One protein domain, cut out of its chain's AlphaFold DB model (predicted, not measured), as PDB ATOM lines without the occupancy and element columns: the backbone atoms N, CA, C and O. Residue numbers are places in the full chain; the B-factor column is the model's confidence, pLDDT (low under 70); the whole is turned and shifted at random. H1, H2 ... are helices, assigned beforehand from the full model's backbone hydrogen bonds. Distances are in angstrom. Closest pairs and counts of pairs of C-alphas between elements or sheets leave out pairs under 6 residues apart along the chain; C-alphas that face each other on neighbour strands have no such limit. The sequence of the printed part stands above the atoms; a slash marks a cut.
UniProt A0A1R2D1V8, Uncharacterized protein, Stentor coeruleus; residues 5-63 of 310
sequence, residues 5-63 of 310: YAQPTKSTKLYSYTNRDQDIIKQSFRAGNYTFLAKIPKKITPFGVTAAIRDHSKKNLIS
ATOM      1  N   TYR A   5     -66.799   6.703   3.525       81.19
ATOM      2  CA  TYR A   5     -66.647   6.889   2.074       81.19
ATOM      3  C   TYR A   5     -66.833   8.346   1.612       81.19
ATOM      4  O   TYR A   5     -66.400   8.703   0.524       81.19
ATOM      5  N   ALA A   6     -67.463   9.192   2.432       81.75
ATOM      6  CA  ALA A   6     -67.646  10.618   2.167       81.75
ATOM      7  C   ALA A   6     -66.509  11.476   2.751       81.75
ATOM      8  O   ALA A   6     -66.527  12.703   2.621       81.75
ATOM      9  N   GLN A   7     -65.527  10.861   3.420       87.81
ATOM     10  CA  GLN A   7     -64.330  11.566   3.856       87.81
ATOM     11  C   GLN A   7     -63.377  11.721   2.664       87.81
ATOM     12  O   GLN A   7     -63.085  10.730   1.994       87.81
ATOM     13  N   PRO A   8     -62.871  12.937   2.386       82.31
ATOM     14  CA  PRO A   8     -61.941  13.149   1.288       82.31
ATOM     15  C   PRO A   8     -60.668  12.339   1.537       82.31
ATOM     16  O   PRO A   8     -59.897  12.611   2.463       82.31
ATOM     17  N   THR A   9     -60.451  11.332   0.700       81.75
ATOM     18  CA  THR A   9     -59.222  10.552   0.661       81.75
ATOM     19  C   THR A   9     -58.070  11.418   0.157       81.75
ATOM     20  O   THR A   9     -58.249  12.437  -0.515       81.75
ATOM     21  N   LYS A  10     -56.829  11.009   0.441       74.00
ATOM     22  CA  LYS A  10     -55.649  11.687  -0.123       74.00
ATOM     23  C   LYS A  10     -55.721  11.754  -1.656       74.00
ATOM     24  O   LYS A  10     -55.330  12.761  -2.227       74.00
ATOM     25  N   SER A  11     -56.303  10.744  -2.307       72.06
ATOM     26  CA  SER A  11     -56.534  10.734  -3.757       72.06
ATOM     27  C   SER A  11     -57.542  11.779  -4.248       72.06
ATOM     28  O   SER A  11     -57.407  12.218  -5.381       72.06
ATOM     29  N   THR A  12     -58.502  12.219  -3.423       76.88
ATOM     30  CA  THR A  12     -59.436  13.306  -3.783       76.88
ATOM     31  C   THR A  12     -58.860  14.699  -3.534       76.88
ATOM     32  O   THR A  12     -59.317  15.657  -4.145       76.88
ATOM     33  N   LYS A  13     -57.858  14.834  -2.653       75.19
ATOM     34  CA  LYS A  13     -57.164  16.114  -2.400       75.19
ATOM     35  C   LYS A  13     -56.024  16.390  -3.381       75.19
ATOM     36  O   LYS A  13     -55.599  17.534  -3.517       75.19
ATOM     37  N   LEU A  14     -55.488  15.346  -4.010       77.75
ATOM     38  CA  LEU A  14     -54.413  15.478  -4.982       77.75
ATOM     39  C   LEU A  14     -54.968  15.899  -6.338       77.75
ATOM     40  O   LEU A  14     -56.040  15.482  -6.763       77.75
ATOM     41  N   TYR A  15     -54.180  16.703  -7.037       78.88
ATOM     42  CA  TYR A  15     -54.464  17.071  -8.408       78.88
ATOM     43  C   TYR A  15     -54.557  15.839  -9.316       78.88
ATOM     44  O   TYR A  15     -53.660  14.993  -9.331       78.88
ATOM     45  N   SER A  16     -55.613  15.772 -10.128       79.81
ATOM     46  CA  SER A  16     -55.729  14.780 -11.193       79.81
ATOM     47  C   SER A  16     -54.905  15.221 -12.404       79.81
ATOM     48  O   SER A  16     -55.241  16.194 -13.081       79.81
ATOM     49  N   TYR A  17     -53.825  14.499 -12.687       87.12
ATOM     50  CA  TYR A  17     -53.049  14.678 -13.913       87.12
ATOM     51  C   TYR A  17     -53.702  13.931 -15.070       87.12
ATOM     52  O   TYR A  17     -54.164  12.802 -14.893       87.12
ATOM     53  N   THR A  18     -53.672  14.521 -16.266       89.00
ATOM     54  CA  THR A  18     -54.064  13.808 -17.486       89.00
ATOM     55  C   THR A  18     -53.155  12.596 -17.700       89.00
ATOM     56  O   THR A  18     -51.975  12.643 -17.344       89.00
ATOM     57  N   ASN A  19     -53.659  11.527 -18.330       88.50
ATOM     58  CA  ASN A  19     -52.845  10.343 -18.658       88.50
ATOM     59  C   ASN A  19     -51.548  10.735 -19.387       88.50
ATOM     60  O   ASN A  19     -50.471  10.222 -19.098       88.50
ATOM     61  N   ARG A  20     -51.641  11.744 -20.260       87.12
ATOM     62  CA  ARG A  20     -50.502  12.296 -20.989       87.12
ATOM     63  C   ARG A  20     -49.463  12.956 -20.078       87.12
ATOM     64  O   ARG A  20     -48.275  12.722 -20.273       87.12
ATOM     65  N   ASP A  21     -49.878  13.776 -19.111       90.00
ATOM     66  CA  ASP A  21     -48.944  14.390 -18.155       90.00
ATOM     67  C   ASP A  21     -48.259  13.312 -17.300       90.00
ATOM     68  O   ASP A  21     -47.050  13.377 -17.082       90.00
ATOM     69  N   GLN A  22     -49.004  12.283 -16.877       92.25
ATOM     70  CA  GLN A  22     -48.455  11.170 -16.097       92.25
ATOM     71  C   GLN A  22     -47.384  10.393 -16.869       92.25
ATOM     72  O   GLN A  22     -46.331  10.089 -16.310       92.25
ATOM     73  N   ASP A  23     -47.621  10.093 -18.147       91.75
ATOM     74  CA  ASP A  23     -46.659   9.367 -18.982       91.75
ATOM     75  C   ASP A  23     -45.378  10.169 -19.212       91.75
ATOM     76  O   ASP A  23     -44.277   9.623 -19.141       91.75
ATOM     77  N   ILE A  24     -45.510  11.480 -19.415       90.56
ATOM     78  CA  ILE A  24     -44.372  12.386 -19.580       90.56
ATOM     79  C   ILE A  24     -43.540  12.452 -18.295       90.56
ATOM     80  O   ILE A  24     -42.315  12.348 -18.361       90.56
ATOM     81  N   ILE A  25     -44.195  12.578 -17.136       91.25
ATOM     82  CA  ILE A  25     -43.531  12.565 -15.826       91.25
ATOM     83  C   ILE A  25     -42.825  11.218 -15.616       91.25
ATOM     84  O   ILE A  25     -41.653  11.172 -15.253       91.25
ATOM     85  N   LYS A  26     -43.482  10.091 -15.905       92.69
ATOM     86  CA  LYS A  26     -42.839   8.771 -15.806       92.69
ATOM     87  C   LYS A  26     -41.622   8.672 -16.722       92.69
ATOM     88  O   LYS A  26     -40.588   8.152 -16.312       92.69
ATOM     89  N   GLN A  27     -41.724   9.166 -17.954       91.56
ATOM     90  CA  GLN A  27     -40.651   9.102 -18.941       91.56
ATOM     91  C   GLN A  27     -39.449   9.983 -18.572       91.56
ATOM     92  O   GLN A  27     -38.315   9.594 -18.867       91.56
ATOM     93  N   SER A  28     -39.660  11.137 -17.937       90.81
ATOM     94  CA  SER A  28     -38.573  12.036 -17.533       90.81
ATOM     95  C   SER A  28     -37.738  11.511 -16.374       90.81
ATOM     96  O   SER A  28     -36.557  11.831 -16.296       90.81
ATOM     97  N   PHE A  29     -38.333  10.706 -15.491       92.38
ATOM     98  CA  PHE A  29     -37.637  10.099 -14.354       92.38
ATOM     99  C   PHE A  29     -37.056   8.708 -14.666       92.38
ATOM    100  O   PHE A  29     -36.511   8.056 -13.778       92.38
ATOM    101  N   ARG A  30     -37.115   8.241 -15.923       91.19
ATOM    102  CA  ARG A  30     -36.390   7.030 -16.344       91.19
ATOM    103  C   ARG A  30     -34.886   7.299 -16.385       91.19
ATOM    104  O   ARG A  30     -34.444   8.309 -16.934       91.19
ATOM    105  N   ALA A  31     -34.103   6.358 -15.860       90.00
ATOM    106  CA  ALA A  31     -32.647   6.407 -15.931       90.00
ATOM    107  C   ALA A  31     -32.175   6.586 -17.387       90.00
ATOM    108  O   ALA A  31     -32.687   5.940 -18.301       90.00
ATOM    109  N   GLY A  32     -31.225   7.500 -17.602       85.25
ATOM    110  CA  GLY A  32     -30.689   7.823 -18.928       85.25
ATOM    111  C   GLY A  32     -31.483   8.858 -19.731       85.25
ATOM    112  O   GLY A  32     -31.027   9.252 -20.802       85.25
ATOM    113  N   ASN A  33     -32.625   9.356 -19.236       83.19
ATOM    114  CA  ASN A  33     -33.455  10.310 -19.974       83.19
ATOM    115  C   ASN A  33     -33.373  11.769 -19.479       83.19
ATOM    116  O   ASN A  33     -34.378  12.432 -19.217       83.19
ATOM    117  N   TYR A  34     -32.156  12.312 -19.415       83.31
ATOM    118  CA  TYR A  34     -31.891  13.682 -18.943       83.31
ATOM    119  C   TYR A  34     -32.508  14.777 -19.827       83.31
ATOM    120  O   TYR A  34     -32.762  15.892 -19.372       83.31
ATOM    121  N   THR A  35     -32.788  14.463 -21.097       79.81
ATOM    122  CA  THR A  35     -33.330  15.434 -22.059       79.81
ATOM    123  C   THR A  35     -34.758  15.865 -21.739       79.81
ATOM    124  O   THR A  35     -35.136  16.992 -22.056       79.81
ATOM    125  N   PHE A  36     -35.557  14.988 -21.126       82.94
ATOM    126  CA  PHE A  36     -36.921  15.312 -20.709       82.94
ATOM    127  C   PHE A  36     -36.945  15.974 -19.337       82.94
ATOM    128  O   PHE A  36     -37.756  16.870 -19.125       82.94
ATOM    129  N   LEU A  37     -36.020  15.608 -18.447       87.81
ATOM    130  CA  LEU A  37     -35.898  16.231 -17.132       87.81
ATOM    131  C   LEU A  37     -35.644  17.745 -17.242       87.81
ATOM    132  O   LEU A  37     -36.287  18.528 -16.552       87.81
ATOM    133  N   ALA A  38     -34.789  18.164 -18.181       88.38
ATOM    134  CA  ALA A  38     -34.508  19.581 -18.432       88.38
ATOM    135  C   ALA A  38     -35.712  20.380 -18.978       88.38
ATOM    136  O   ALA A  38     -35.709  21.608 -18.931       88.38
ATOM    137  N   LYS A  39     -36.728  19.700 -19.525       89.81
ATOM    138  CA  LYS A  39     -37.892  20.322 -20.180       89.81
ATOM    139  C   LYS A  39     -39.113  20.431 -19.269       89.81
ATOM    140  O   LYS A  39     -40.089  21.076 -19.649       89.81
ATOM    141  N   ILE A  40     -39.083  19.792 -18.100       91.88
ATOM    142  CA  ILE A  40     -40.187  19.810 -17.139       91.88
ATOM    143  C   ILE A  40     -40.105  21.070 -16.268       91.88
ATOM    144  O   ILE A  40     -39.010  21.486 -15.880       91.88
ATOM    145  N   PRO A  41     -41.246  21.704 -15.944       92.81
ATOM    146  CA  PRO A  41     -41.263  22.858 -15.057       92.81
ATOM    147  C   PRO A  41     -40.846  22.466 -13.633       92.81
ATOM    148  O   PRO A  41     -41.237  21.416 -13.128       92.81
ATOM    149  N   LYS A  42     -40.114  23.351 -12.942       93.38
ATOM    150  CA  LYS A  42     -39.679  23.134 -11.545       93.38
ATOM    151  C   LYS A  42     -40.846  22.864 -10.582       93.38
ATOM    152  O   LYS A  42     -40.669  22.168  -9.591       93.38
ATOM    153  N   LYS A  43     -42.026  23.429 -10.862       93.00
ATOM    154  CA  LYS A  43     -43.274  23.175 -10.133       93.00
ATOM    155  C   LYS A  43     -44.226  22.414 -11.055       93.00
ATOM    156  O   LYS A  43     -44.634  22.948 -12.084       93.00
ATOM    157  N   ILE A  44     -44.554  21.175 -10.691       91.56
ATOM    158  CA  ILE A  44     -45.467  20.326 -11.460       91.56
ATOM    159  C   ILE A  44     -46.901  20.722 -11.090       91.56
ATOM    160  O   ILE A  44     -47.357  20.461  -9.980       91.56
ATOM    161  N   THR A  45     -47.588  21.387 -12.015       91.50
ATOM    162  CA  THR A  45     -49.010  21.744 -11.910       91.50
ATOM    163  C   THR A  45     -49.839  20.912 -12.898       91.50
ATOM    164  O   THR A  45     -49.288  20.431 -13.899       91.50
ATOM    165  N   PRO A  46     -51.154  20.727 -12.666       88.31
ATOM    166  CA  PRO A  46     -52.040  20.104 -13.653       88.31
ATOM    167  C   PRO A  46     -51.944  20.857 -14.979       88.31
ATOM    168  O   PRO A  46     -51.967  22.087 -14.976       88.31
ATOM    169  N   PHE A  47     -51.800  20.147 -16.103       87.31
ATOM    170  CA  PHE A  47     -51.600  20.719 -17.447       87.31
ATOM    171  C   PHE A  47     -50.311  21.546 -17.646       87.31
ATOM    172  O   PHE A  47     -49.972  21.905 -18.775       87.31
ATOM    173  N   GLY A  48     -49.543  21.826 -16.587       92.56
ATOM    174  CA  GLY A  48     -48.311  22.613 -16.667       92.56
ATOM    175  C   GLY A  48     -47.185  21.884 -17.399       92.56
ATOM    176  O   GLY A  48     -46.393  22.505 -18.105       92.56
ATOM    177  N   VAL A  49     -47.136  20.554 -17.289       91.56
ATOM    178  CA  VAL A  49     -46.117  19.719 -17.943       91.56
ATOM    179  C   VAL A  49     -46.305  19.709 -19.461       91.56
ATOM    180  O   VAL A  49     -45.367  19.974 -20.215       91.56
ATOM    181  N   THR A  50     -47.529  19.457 -19.927       91.50
ATOM    182  CA  THR A  50     -47.876  19.516 -21.353       91.50
ATOM    183  C   THR A  50     -47.716  20.918 -21.942       91.50
ATOM    184  O   THR A  50     -47.230  21.040 -23.070       91.50
ATOM    185  N   ALA A  51     -48.062  21.972 -21.192       93.69
ATOM    186  CA  ALA A  51     -47.834  23.357 -21.603       93.69
ATOM    187  C   ALA A  51     -46.336  23.678 -21.762       93.69
ATOM    188  O   ALA A  51     -45.923  24.149 -22.821       93.69
ATOM    189  N   ALA A  52     -45.503  23.320 -20.780       94.06
ATOM    190  CA  ALA A  52     -44.063  23.573 -20.820       94.06
ATOM    191  C   ALA A  52     -43.367  22.884 -22.007       94.06
ATOM    192  O   ALA A  52     -42.523  23.483 -22.677       94.06
ATOM    193  N   ILE A  53     -43.753  21.643 -22.321       91.00
ATOM    194  CA  ILE A  53     -43.211  20.924 -23.483       91.00
ATOM    195  C   ILE A  53     -43.629  21.597 -24.787       91.00
ATOM    196  O   ILE A  53     -42.801  21.761 -25.685       91.00
ATOM    197  N   ARG A  54     -44.893  22.019 -24.893       92.44
ATOM    198  CA  ARG A  54     -45.390  22.749 -26.063       92.44
ATOM    199  C   ARG A  54     -44.626  24.057 -26.257       92.44
ATOM    200  O   ARG A  54     -44.234  24.361 -27.382       92.44
ATOM    201  N   ASP A  55     -44.368  24.793 -25.184       93.56
ATOM    202  CA  ASP A  55     -43.616  26.045 -25.235       93.56
ATOM    203  C   ASP A  55     -42.157  25.820 -25.621       93.56
ATOM    204  O   ASP A  55     -41.612  26.570 -26.429       93.56
ATOM    205  N   HIS A  56     -41.528  24.748 -25.137       90.06
ATOM    206  CA  HIS A  56     -40.190  24.370 -25.583       90.06
ATOM    207  C   HIS A  56     -40.166  24.023 -27.083       90.06
ATOM    208  O   HIS A  56     -39.249  24.427 -27.799       90.06
ATOM    209  N   SER A  57     -41.166  23.296 -27.589       88.19
ATOM    210  CA  SER A  57     -41.284  23.006 -29.023       88.19
ATOM    211  C   SER A  57     -41.468  24.281 -29.849       88.19
ATOM    212  O   SER A  57     -40.825  24.426 -30.887       88.19
ATOM    213  N   LYS A  58     -42.280  25.232 -29.374       90.06
ATOM    214  CA  LYS A  58     -42.449  26.545 -30.015       90.06
ATOM    215  C   LYS A  58     -41.152  27.354 -30.014       90.06
ATOM    216  O   LYS A  58     -40.786  27.902 -31.047       90.06
ATOM    217  N   LYS A  59     -40.415  27.376 -28.898       87.94
ATOM    218  CA  LYS A  59     -39.105  28.041 -28.812       87.94
ATOM    219  C   LYS A  59     -38.111  27.471 -29.825       87.94
ATOM    220  O   LYS A  59     -37.435  28.249 -30.483       87.94
ATOM    221  N   ASN A  60     -38.085  26.149 -30.012       83.06
ATOM    222  CA  ASN A  60     -37.228  25.502 -31.013       83.06
ATOM    223  C   ASN A  60     -37.613  25.849 -32.460       83.06
ATOM    224  O   ASN A  60     -36.741  25.930 -33.317       83.06
ATOM    225  N   LEU A  61     -38.908  26.027 -32.742       83.06
ATOM    226  CA  LEU A  61     -39.396  26.434 -34.065       83.06
ATOM    227  C   LEU A  61     -39.045  27.892 -34.388       83.06
ATOM    228  O   LEU A  61     -38.784  28.218 -35.541       83.06
ATOM    229  N   ILE A  62     -39.045  28.760 -33.373       85.88
ATOM    230  CA  ILE A  62     -38.796  30.201 -33.524       85.88
ATOM    231  C   ILE A  62     -37.297  30.522 -33.474       85.88
ATOM    232  O   ILE A  62     -36.848  31.483 -34.101       85.88
ATOM    233  N   SER A  63     -36.499  29.740 -32.742       77.62
ATOM    234  CA  SER A  63     -35.055  29.946 -32.683       77.62
ATOM    235  C   SER A  63     -34.456  29.782 -34.078       77.62
ATOM    236  O   SER A  63     -34.456  28.680 -34.628       77.62
TER     237      SER A  63
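Overview. This is residues 5 to 63 of the 310 residues of an uncharacterized protein of Stentor coeruleus (UniProt A0A1R2D1V8). Two helices, H2 and H4, meet near their first residues at a wide angle, like an L, and the chain between them swings out past the far end of H2, through the short helix H3, and folds back to the start of H4. From this small body an arm, residues 5 to 14 with the short helix H1, sticks out at one end of the longest axis, and residues 58 to 63 stick out at the other. The printed part has 59 residues with four named helices, in the order H1, H2, H3, H4, and no named strand; its class is all helix. It is loose, with a radius of gyration of the C-alphas of 14.3 A, and spans 52 by 26 by 18 A.

Along the chain. H1 is residues 10 to 13, beginning at C-alpha 10 at (-55.649, 11.687, -0.123). H2 is residues 19 to 28, 14.4 A long, beginning at C-alpha 19 at (-52.845, 10.343, -18.658). H3 is residues 34 to 37. H4, the longest, is residues 48 to 62, 20.8 A long, ending at C-alpha 62 at (-38.796, 30.201, -33.524).

Arrangement. H1 touches no helix. H2 and H3 touch only at the corner by their link; their closest C-alphas, of Ser 28 and Phe 36, are 4.9 A apart. H4 touches H2 with residues 49 to 50 alone; the closest C-alphas, of Asp 21 and Val 49, are 6.0 A apart. The lines of H2 and H4 are only just about perpendicular, at 70.0 degrees. H3 and H4 are apart. In H2 and H4 every O i to N i+4 pair is within hydrogen-bond range; H1 and H3 are too short for such a pair.

Size, cuts and confidence. The C-alphas of Tyr 5 and Ser 63, the two farthest apart, are 52.3 A apart. Residues 30 to 35 also stand free. The printed part has no cut and no long link. No printed residue is under pLDDT 70.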